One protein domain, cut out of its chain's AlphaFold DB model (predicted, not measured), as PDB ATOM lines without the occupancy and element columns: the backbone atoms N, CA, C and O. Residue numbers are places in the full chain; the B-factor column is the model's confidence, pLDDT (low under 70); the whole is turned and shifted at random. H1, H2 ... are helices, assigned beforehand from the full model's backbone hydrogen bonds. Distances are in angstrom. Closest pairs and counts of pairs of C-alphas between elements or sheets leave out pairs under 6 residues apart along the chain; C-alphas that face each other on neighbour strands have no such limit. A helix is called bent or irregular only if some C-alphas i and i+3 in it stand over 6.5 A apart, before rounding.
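Overview. This is residues 2 to 74 of the 453 residues of the protein "Cdc6-related protein" of Vibrio ishigakensis (UniProt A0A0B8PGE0). One long helix, H3, has a compact body of crossing helices round its first half, where H2 and the bent helix H1 pack on it, and its second half sticks out as a long arm. A shorter arm, residues 2 to 9 of H1a, also sticks out of the body. The printed part has 73 residues with three named helices, H1, H2 and H3 in chain order, and no named strand; its class is all helix. It is loose, with a radius of gyration of the C-alphas of 14.3 A, and elongated, spanning 45 by 29 by 17 A.

Arrangement. H3, residues 46 to 72, touches H2, residues 32 to 39, with its residues 47 to 57 alone; the closest C-alphas, of Gly 37 and Ala 50, are 4.1 A apart, at a steep tilt of 50 degrees, opposite ways. H1, residues 2 to 25, was assigned as one helix by its hydrogen bonds but is bent: C-alphas 15 and 18 are 7.1 A apart. Its arms, H1a, residues 2 to 15, and H1b, residues 18 to 25, stand at a steep tilt of 56 degrees. H1b touches residues 51 to 58 of H3 alone, closest at the C-alphas of Ile 20 and Gly 54, 6.4 A, at a steep tilt of 64 degrees, the same way. H1a and H3 only just touch, with 3 pairs of C-alphas within 8 A. H1a and H2 are apart. In H1a, H1b, H2 and H3 every O i to N i+4 pair is within hydrogen-bond range.

Along the chain. H3 is 38.3 A long, from C-alpha 46 at (110.000, 189.574, 117.484) to C-alpha 72 at (126.537, 171.858, 147.160). H1a, 20.2 A, begins at C-alpha 2, (102.547, 203.017, 132.671). H1b measures 10.5 A and H2 10.6 A.

Size, cuts and confidence. The C-alphas farthest apart, of Phe 44 and Tyr 74, are 46.6 A apart. The printed part has no cut, and both links are short. Mean pLDDT of the printed part is 75.0; residue 2, residues 28 to 29, residue 44 and residues 65 to 74 are under 70.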
ATOM      1  N   LEU A   2     102.369 204.285 133.411       64.88
ATOM      2  CA  LEU A   2     102.547 203.017 132.671       64.88
ATOM      3  C   LEU A   2     103.279 203.147 131.318       64.88
ATOM      4  O   LEU A   2     104.214 202.401 131.054       64.88
ATOM      5  N   VAL A   3     102.926 204.138 130.493       74.50
ATOM      6  CA  VAL A   3     103.569 204.367 129.179       74.50
ATOM      7  C   VAL A   3     105.061 204.695 129.313       74.50
ATOM      8  O   VAL A   3     105.889 204.220 128.539       74.50
ATOM      9  N   TRP A   4     105.423 205.464 130.341       76.62
ATOM     10  CA  TRP A   4     106.810 205.844 130.610       76.62
ATOM     11  C   TRP A   4     107.646 204.633 131.050       76.62
ATOM     12  O   TRP A   4     108.775 204.453 130.599       76.62
ATOM     13  N   PHE A   5     107.048 203.743 131.845       72.31
ATOM     14  CA  PHE A   5     107.660 202.480 132.254       72.31
ATOM     15  C   PHE A   5     107.895 201.526 131.070       72.31
ATOM     16  O   PHE A   5     108.965 200.923 130.962       72.31
ATOM     17  N   VAL A   6     106.941 201.437 130.137       75.88
ATOM     18  CA  VAL A   6     107.078 200.635 128.907       75.88
ATOM     19  C   VAL A   6     108.206 201.172 128.021       75.88
ATOM     20  O   VAL A   6     109.059 200.404 127.577       75.88
ATOM     21  N   LEU A   7     108.283 202.491 127.823       76.44
ATOM     22  CA  LEU A   7     109.340 203.117 127.018       76.44
ATOM     23  C   LEU A   7     110.739 202.916 127.620       76.44
ATOM     24  O   LEU A   7     111.693 202.634 126.891       76.44
ATOM     25  N   ILE A   8     110.866 203.006 128.946       79.00
ATOM     26  CA  ILE A   8     112.126 202.717 129.644       79.00
ATOM     27  C   ILE A   8     112.496 201.246 129.504       79.00
ATOM     28  O   ILE A   8     113.643 200.945 129.174       79.00
ATOM     29  N   SER A   9     111.537 200.338 129.680       75.75
ATOM     30  CA  SER A   9     111.761 198.894 129.554       75.75
ATOM     31  C   SER A   9     112.265 198.526 128.155       75.75
ATOM     32  O   SER A   9     113.258 197.810 128.022       75.75
ATOM     33  N   ILE A  10     111.669 199.097 127.102       77.00
ATOM     34  CA  ILE A  10     112.114 198.911 125.711       77.00
ATOM     35  C   ILE A  10     113.533 199.469 125.508       77.00
ATOM     36  O   ILE A  10     114.376 198.827 124.875       77.00
ATOM     37  N   ARG A  11     113.838 200.644 126.075       79.25
ATOM     38  CA  ARG A  11     115.163 201.274 125.960       79.25
ATOM     39  C   ARG A  11     116.253 200.472 126.680       79.25
ATOM     40  O   ARG A  11     117.357 200.332 126.150       79.25
ATOM     41  N   VAL A  12     115.942 199.913 127.850       79.19
ATOM     42  CA  VAL A  12     116.836 199.026 128.611       79.19
ATOM     43  C   VAL A  12     117.065 197.719 127.856       79.19
ATOM     44  O   VAL A  12     118.221 197.343 127.653       79.19
ATOM     45  N   LEU A  13     116.005 197.077 127.353       77.12
ATOM     46  CA  LEU A  13     116.106 195.852 126.552       77.12
ATOM     47  C   LEU A  13     116.994 196.053 125.321       77.12
ATOM     48  O   LEU A  13     117.881 195.240 125.068       77.12
ATOM     49  N   LYS A  14     116.843 197.175 124.606       78.06
ATOM     50  CA  LYS A  14     117.681 197.499 123.441       78.06
ATOM     51  C   LYS A  14     119.167 197.639 123.800       78.06
ATOM     52  O   LYS A  14     120.016 197.213 123.022       78.06
ATOM     53  N   LYS A  15     119.487 198.198 124.975       82.62
ATOM     54  CA  LYS A  15     120.870 198.366 125.457       82.62
ATOM     55  C   LYS A  15     121.502 197.046 125.913       82.62
ATOM     56  O   LYS A  15     122.686 196.825 125.681       82.62
ATOM     57  N   TRP A  16     120.723 196.171 126.550       77.50
ATOM     58  CA  TRP A  16     121.204 194.891 127.087       77.50
ATOM     59  C   TRP A  16     121.220 193.758 126.057       77.50
ATOM     60  O   TRP A  16     121.991 192.810 126.199       77.50
ATOM     61  N   ARG A  17     120.426 193.869 124.990       79.06
ATOM     62  CA  ARG A  17     120.344 192.905 123.885       79.06
ATOM     63  C   ARG A  17     121.700 192.393 123.367       79.06
ATOM     64  O   ARG A  17     121.872 191.175 123.336       79.06
ATOM     65  N   PRO A  18     122.681 193.239 122.991       80.00
ATOM     66  CA  PRO A  18     123.970 192.744 122.500       80.00
ATOM     67  C   PRO A  18     124.741 191.939 123.556       80.00
ATOM     68  O   PRO A  18     125.464 191.010 123.212       80.00
ATOM     69  N   ILE A  19     124.566 192.249 124.844       80.75
ATOM     70  CA  ILE A  19     125.209 191.529 125.952       80.75
ATOM     71  C   ILE A  19     124.565 190.148 126.134       80.75
ATOM     72  O   ILE A  19     125.276 189.160 126.312       80.75
ATOM     73  N   ILE A  20     123.232 190.082 126.060       81.50
ATOM     74  CA  ILE A  20     122.450 188.843 126.183       81.50
ATOM     75  C   ILE A  20     122.850 187.865 125.080       81.50
ATOM     76  O   ILE A  20     123.284 186.757 125.377       81.50
ATOM     77  N   PHE A  21     122.790 188.292 123.818       83.19
ATOM     78  CA  PHE A  21     123.100 187.403 122.698       83.19
ATOM     79  C   PHE A  21     124.587 187.029 122.626       83.19
ATOM     80  O   PHE A  21     124.891 185.880 122.338       83.19
ATOM     81  N   ARG A  22     125.511 187.917 123.026       80.75
ATOM     82  CA  ARG A  22     126.938 187.564 123.168       80.75
ATOM     83  C   ARG A  22     127.181 186.498 124.244       80.75
ATOM     84  O   ARG A  22     128.122 185.718 124.128       80.75
ATOM     85  N   ARG A  23     126.383 186.473 125.319       77.19
ATOM     86  CA  ARG A  23     126.449 185.406 126.335       77.19
ATOM     87  C   ARG A  23     125.833 184.107 125.831       77.19
ATOM     88  O   ARG A  23     126.424 183.060 126.059       77.19
ATOM     89  N   LEU A  24     124.692 184.179 125.144       79.50
ATOM     90  CA  LEU A  24     124.036 183.000 124.574       79.50
ATOM     91  C   LEU A  24     124.911 182.333 123.508       79.50
ATOM     92  O   LEU A  24     125.047 181.119 123.533       79.50
ATOM     93  N   GLU A  25     125.583 183.095 122.641       78.12
ATOM     94  CA  GLU A  25     126.495 182.572 121.609       78.12
ATOM     95  C   GLU A  25     127.644 181.722 122.182       78.12
ATOM     96  O   GLU A  25     128.106 180.805 121.513       78.12
ATOM     97  N   LYS A  26     128.062 181.968 123.431       75.25
ATOM     98  CA  LYS A  26     129.116 181.193 124.108       75.25
ATOM     99  C   LYS A  26     128.633 179.872 124.721       75.25
ATOM    100  O   LYS A  26     129.466 179.090 125.159       75.25
ATOM    101  N   MET A  27     127.324 179.630 124.795       73.44
ATOM    102  CA  MET A  27     126.764 178.412 125.391       73.44
ATOM    103  C   MET A  27     126.666 177.300 124.338       73.44
ATOM    104  O   MET A  27     126.065 177.507 123.286       73.44
ATOM    105  N   GLN A  28     127.235 176.124 124.624       58.69
ATOM    106  CA  GLN A  28     127.279 174.993 123.682       58.69
ATOM    107  C   GLN A  28     125.923 174.291 123.496       58.69
ATOM    108  O   GLN A  28     125.595 173.896 122.381       58.69
ATOM    109  N   GLU A  29     125.108 174.173 124.549       67.81
ATOM    110  CA  GLU A  29     123.794 173.517 124.493       67.81
ATOM    111  C   GLU A  29     122.672 174.519 124.789       67.81
ATOM    112  O   GLU A  29     122.681 175.228 125.801       67.81
ATOM    113  N   LYS A  30     121.698 174.603 123.874       76.94
ATOM    114  CA  LYS A  30     120.572 175.540 123.956       76.94
ATOM    115  C   LYS A  30     119.268 174.820 123.608       76.94
ATOM    116  O   LYS A  30     119.195 174.177 122.562       76.94
ATOM    117  N   PRO A  31     118.214 174.963 124.425       79.38
ATOM    118  CA  PRO A  31     116.883 174.492 124.071       79.38
ATOM    119  C   PRO A  31     116.367 175.133 122.775       79.38
ATOM    120  O   PRO A  31     116.697 176.278 122.453       79.38
ATOM    121  N   VAL A  32     115.474 174.433 122.071       78.75
ATOM    122  CA  VAL A  32     114.922 174.860 120.769       78.75
ATOM    123  C   VAL A  32     114.329 176.278 120.820       78.75
ATOM    124  O   VAL A  32     114.551 177.083 119.917       78.75
ATOM    125  N   TRP A  33     113.660 176.644 121.911       77.19
ATOM    126  CA  TRP A  33     113.070 177.973 122.099       77.19
ATOM    127  C   TRP A  33     114.112 179.099 122.282       77.19
ATOM    128  O   TRP A  33     113.868 180.229 121.861       77.19
ATOM    129  N   VAL A  34     115.303 178.804 122.822       80.50
ATOM    130  CA  VAL A  34     116.429 179.759 122.898       80.50
ATOM    131  C   VAL A  34     117.053 179.943 121.518       80.50
ATOM    132  O   VAL A  34     117.304 181.072 121.101       80.50
ATOM    133  N   THR A  35     117.235 178.849 120.769       80.38
ATOM    134  CA  THR A  35     117.753 178.915 119.390       80.38
ATOM    135  C   THR A  35     116.804 179.670 118.454       80.38
ATOM    136  O   THR A  35     117.248 180.412 117.580       80.38
ATOM    137  N   TRP A  36     115.489 179.565 118.679       82.88
ATOM    138  CA  TRP A  36     114.484 180.380 117.997       82.88
ATOM    139  C   TRP A  36     114.640 181.873 118.321       82.88
ATOM    140  O   TRP A  36     114.566 182.708 117.417       82.88
ATOM    141  N   GLY A  37     114.915 182.213 119.585       81.25
ATOM    142  CA  GLY A  37     115.212 183.584 120.003       81.25
ATOM    143  C   GLY A  37     116.477 184.145 119.343       81.25
ATOM    144  O   GLY A  37     116.478 185.286 118.889       81.25
ATOM    145  N   GLU A  38     117.535 183.344 119.205       78.81
ATOM    146  CA  GLU A  38     118.759 183.757 118.498       78.81
ATOM    147  C   GLU A  38     118.528 184.008 117.005       78.81
ATOM    148  O   GLU A  38     119.014 185.005 116.471       78.81
ATOM    149  N   ARG A  39     117.750 183.147 116.336       79.88
ATOM    150  CA  ARG A  39     117.421 183.299 114.907       79.88
ATOM    151  C   ARG A  39     116.588 184.548 114.628       79.88
ATOM    152  O   ARG A  39     116.802 185.212 113.623       79.88
ATOM    153  N   ASN A  40     115.679 184.898 115.535       80.50
ATOM    154  CA  ASN A  40     114.788 186.051 115.389       80.50
ATOM    155  C   ASN A  40     115.314 187.315 116.082       80.50
ATOM    156  O   ASN A  40     114.547 188.254 116.318       80.50
ATOM    157  N   LYS A  41     116.616 187.363 116.410       75.62
ATOM    158  CA  LYS A  41     117.195 188.478 117.166       75.62
ATOM    159  C   LYS A  41     116.990 189.816 116.458       75.62
ATOM    160  O   LYS A  41     116.752 190.802 117.144       75.62
ATOM    161  N   GLU A  42     117.020 189.864 115.124       74.44
ATOM    162  CA  GLU A  42     116.972 191.113 114.339       74.44
ATOM    163  C   GLU A  42     115.586 191.526 113.824       74.44
ATOM    164  O   GLU A  42     115.420 192.656 113.367       74.44
ATOM    165  N   THR A  43     114.563 190.684 113.969       80.44
ATOM    166  CA  THR A  43     113.230 190.948 113.408       80.44
ATOM    167  C   THR A  43     112.490 192.042 114.193       80.44
ATOM    168  O   THR A  43     112.393 191.974 115.417       80.44
ATOM    169  N   PHE A  44     111.938 193.049 113.503       67.06
ATOM    170  CA  PHE A  44     111.463 194.324 114.078       67.06
ATOM    171  C   PHE A  44     110.488 194.208 115.270       67.06
ATOM    172  O   PHE A  44     110.606 194.994 116.206       67.06
ATOM    173  N   LEU A  45     109.585 193.218 115.272       71.38
ATOM    174  CA  LEU A  45     108.610 192.990 116.356       71.38
ATOM    175  C   LEU A  45     108.961 191.801 117.266       71.38
ATOM    176  O   LEU A  45     108.635 191.805 118.451       71.38
ATOM    177  N   LEU A  46     109.644 190.784 116.731       77.38
ATOM    178  CA  LEU A  46     110.000 189.574 117.484       77.38
ATOM    179  C   LEU A  46     111.267 189.757 118.330       77.38
ATOM    180  O   LEU A  46     111.502 188.984 119.255       77.38
ATOM    181  N   ASN A  47     112.060 190.796 118.064       75.56
ATOM    182  CA  ASN A  47     113.296 191.101 118.783       75.56
ATOM    183  C   ASN A  47     113.098 191.317 120.298       75.56
ATOM    184  O   ASN A  47     113.977 190.958 121.086       75.56
ATOM    185  N   ILE A  48     111.960 191.877 120.722       78.75
ATOM    186  CA  ILE A  48     111.617 192.096 122.131       78.75
ATOM    187  C   ILE A  48     111.357 190.743 122.792       78.75
ATOM    188  O   ILE A  48     111.981 190.436 123.806       78.75
ATOM    189  N   ALA A  49     110.520 189.903 122.176       79.69
ATOM    190  CA  ALA A  49     110.231 188.557 122.665       79.69
ATOM    191  C   ALA A  49     111.501 187.690 122.719       79.69
ATOM    192  O   ALA A  49     111.780 187.067 123.739       79.69
ATOM    193  N   ALA A  50     112.328 187.731 121.673       80.38
ATOM    194  CA  ALA A  50     113.611 187.038 121.611       80.38
ATOM    195  C   ALA A  50     114.581 187.477 122.725       80.38
ATOM    196  O   ALA A  50     115.236 186.641 123.349       80.38
ATOM    197  N   SER A  51     114.645 188.781 123.015       81.25
ATOM    198  CA  SER A  51     115.493 189.316 124.090       81.25
ATOM    199  C   SER A  51     114.987 188.894 125.472       81.25
ATOM    200  O   SER A  51     115.790 188.522 126.322       81.25
ATOM    201  N   VAL A  52     113.668 188.903 125.691       82.56
ATOM    202  CA  VAL A  52     113.043 188.449 126.947       82.56
ATOM    203  C   VAL A  52     113.285 186.955 127.169       82.56
ATOM    204  O   VAL A  52     113.692 186.566 128.259       82.56
ATOM    205  N   ILE A  53     113.128 186.132 126.132       84.81
ATOM    206  CA  ILE A  53     113.427 184.695 126.177       84.81
ATOM    207  C   ILE A  53     114.897 184.450 126.545       84.81
ATOM    208  O   ILE A  53     115.190 183.634 127.420       84.81
ATOM    209  N   GLY A  54     115.820 185.194 125.928       81.75
ATOM    210  CA  GLY A  54     117.243 185.125 126.253       81.75
ATOM    211  C   GLY A  54     117.553 185.523 127.699       81.75
ATOM    212  O   GLY A  54     118.343 184.856 128.363       81.75
ATOM    213  N   ILE A  55     116.900 186.571 128.215       84.06
ATOM    214  CA  ILE A  55     117.032 187.004 129.617       84.06
ATOM    215  C   ILE A  55     116.518 185.929 130.566       84.06
ATOM    216  O   ILE A  55     117.221 185.588 131.511       84.06
ATOM    217  N   ILE A  56     115.321 185.391 130.315       83.94
ATOM    218  CA  ILE A  56     114.716 184.351 131.154       83.94
ATOM    219  C   ILE A  56     115.627 183.126 131.189       83.94
ATOM    220  O   ILE A  56     115.903 182.618 132.271       83.94
ATOM    221  N   TYR A  57     116.163 182.692 130.047       82.19
ATOM    222  CA  TYR A  57     117.087 181.559 130.015       82.19
ATOM    223  C   TYR A  57     118.364 181.825 130.812       82.19
ATOM    224  O   TYR A  57     118.721 181.026 131.675       82.19
ATOM    225  N   ILE A  58     119.024 182.969 130.589       82.69
ATOM    226  CA  ILE A  58     120.228 183.340 131.347       82.69
ATOM    227  C   ILE A  58     119.911 183.419 132.844       82.69
ATOM    228  O   ILE A  58     120.712 182.966 133.657       82.69
ATOM    229  N   MET A  59     118.758 183.971 133.221       82.25
ATOM    230  CA  MET A  59     118.333 184.096 134.613       82.25
ATOM    231  C   MET A  59     118.064 182.731 135.247       82.25
ATOM    232  O   MET A  59     118.525 182.497 136.359       82.25
ATOM    233  N   VAL A  60     117.389 181.817 134.544       80.31
ATOM    234  CA  VAL A  60     117.152 180.438 135.001       80.31
ATOM    235  C   VAL A  60     118.474 179.702 135.179       80.31
ATOM    236  O   VAL A  60     118.706 179.157 136.251       80.31
ATOM    237  N   VAL A  61     119.368 179.759 134.193       76.06
ATOM    238  CA  VAL A  61     120.697 179.129 134.252       76.06
ATOM    239  C   VAL A  61     121.536 179.703 135.400       76.06
ATOM    240  O   VAL A  61     122.131 178.963 136.178       76.06
ATOM    241  N   THR A  62     121.535 181.027 135.575       76.75
ATOM    242  CA  THR A  62     122.277 181.688 136.665       76.75
ATOM    243  C   THR A  62     121.682 181.350 138.034       76.75
ATOM    244  O   THR A  62     122.416 181.125 138.993       76.75
ATOM    245  N   CYS A  63     120.352 181.292 138.137       75.62
ATOM    246  CA  CYS A  63     119.654 180.944 139.370       75.62
ATOM    247  C   CYS A  63     119.886 179.474 139.736       75.62
ATOM    248  O   CYS A  63     120.215 179.187 140.883       75.62
ATOM    249  N   GLN A  64     119.817 178.557 138.765       71.69
ATOM    250  CA  GLN A  64     120.185 177.151 138.944       71.69
ATOM    251  C   GLN A  64     121.629 177.022 139.431       71.69
ATOM    252  O   GLN A  64     121.855 176.388 140.455       71.69
ATOM    253  N   GLY A  65     122.587 177.697 138.785       63.41
ATOM    254  CA  GLY A  65     123.983 177.707 139.225       63.41
ATOM    255  C   GLY A  65     124.166 178.245 140.651       63.41
ATOM    256  O   GLY A  65     124.901 177.663 141.443       63.41
ATOM    257  N   MET A  66     123.449 179.310 141.025       67.12
ATOM    258  CA  MET A  66     123.513 179.883 142.375       67.12
ATOM    259  C   MET A  66     122.876 178.969 143.433       67.12
ATOM    260  O   MET A  66     123.418 178.822 144.528       67.12
ATOM    261  N   VAL A  67     121.736 178.351 143.116       64.31
ATOM    262  CA  VAL A  67     121.045 177.396 143.993       64.31
ATOM    263  C   VAL A  67     121.898 176.146 144.179       64.31
ATOM    264  O   VAL A  67     122.106 175.731 145.313       64.31
ATOM    265  N   VAL A  68     122.465 175.595 143.106       59.81
ATOM    266  CA  VAL A  68     123.367 174.437 143.168       59.81
ATOM    267  C   VAL A  68     124.641 174.779 143.932       59.81
ATOM    268  O   VAL A  68     125.024 174.012 144.804       59.81
ATOM    269  N   SER A  69     125.254 175.944 143.712       57.84
ATOM    270  CA  SER A  69     126.413 176.389 144.498       57.84
ATOM    271  C   SER A  69     126.080 176.468 145.996       57.84
ATOM    272  O   SER A  69     126.809 175.917 146.819       57.84
ATOM    273  N   LYS A  70     124.925 177.040 146.359       55.94
ATOM    274  CA  LYS A  70     124.457 177.122 147.755       55.94
ATOM    275  C   LYS A  70     123.955 175.801 148.348       55.94
ATOM    276  O   LYS A  70     123.871 175.699 149.566       55.94
ATOM    277  N   LEU A  71     123.575 174.823 147.528       52.19
ATOM    278  CA  LEU A  71     123.138 173.497 147.978       52.19
ATOM    279  C   LEU A  71     124.284 172.482 147.985       52.19
ATOM    280  O   LEU A  71     124.261 171.554 148.784       52.19
ATOM    281  N   SER A  72     125.313 172.670 147.160       48.03
ATOM    282  CA  SER A  72     126.537 171.858 147.160       48.03
ATOM    283  C   SER A  72     127.342 172.013 148.454       48.03
ATOM    284  O   SER A  72     128.041 171.090 148.861       48.03
ATOM    285  N   THR A  73     127.172 173.136 149.159       48.97
ATOM    286  CA  THR A  73     127.697 173.342 150.516       48.97
ATOM    287  C   THR A  73     126.920 172.568 151.587       48.97
ATOM    288  O   THR A  73     127.425 172.408 152.698       48.97
ATOM    289  N   TYR A  74     125.725 172.043 151.281       49.44
ATOM    290  CA  TYR A  74     124.980 171.152 152.168       49.44
ATOM    291  C   TYR A  74     125.366 169.686 151.921       49.44
ATOM    292  O   TYR A  74     125.143 169.111 150.855       49.44
TER     293      TYR A  74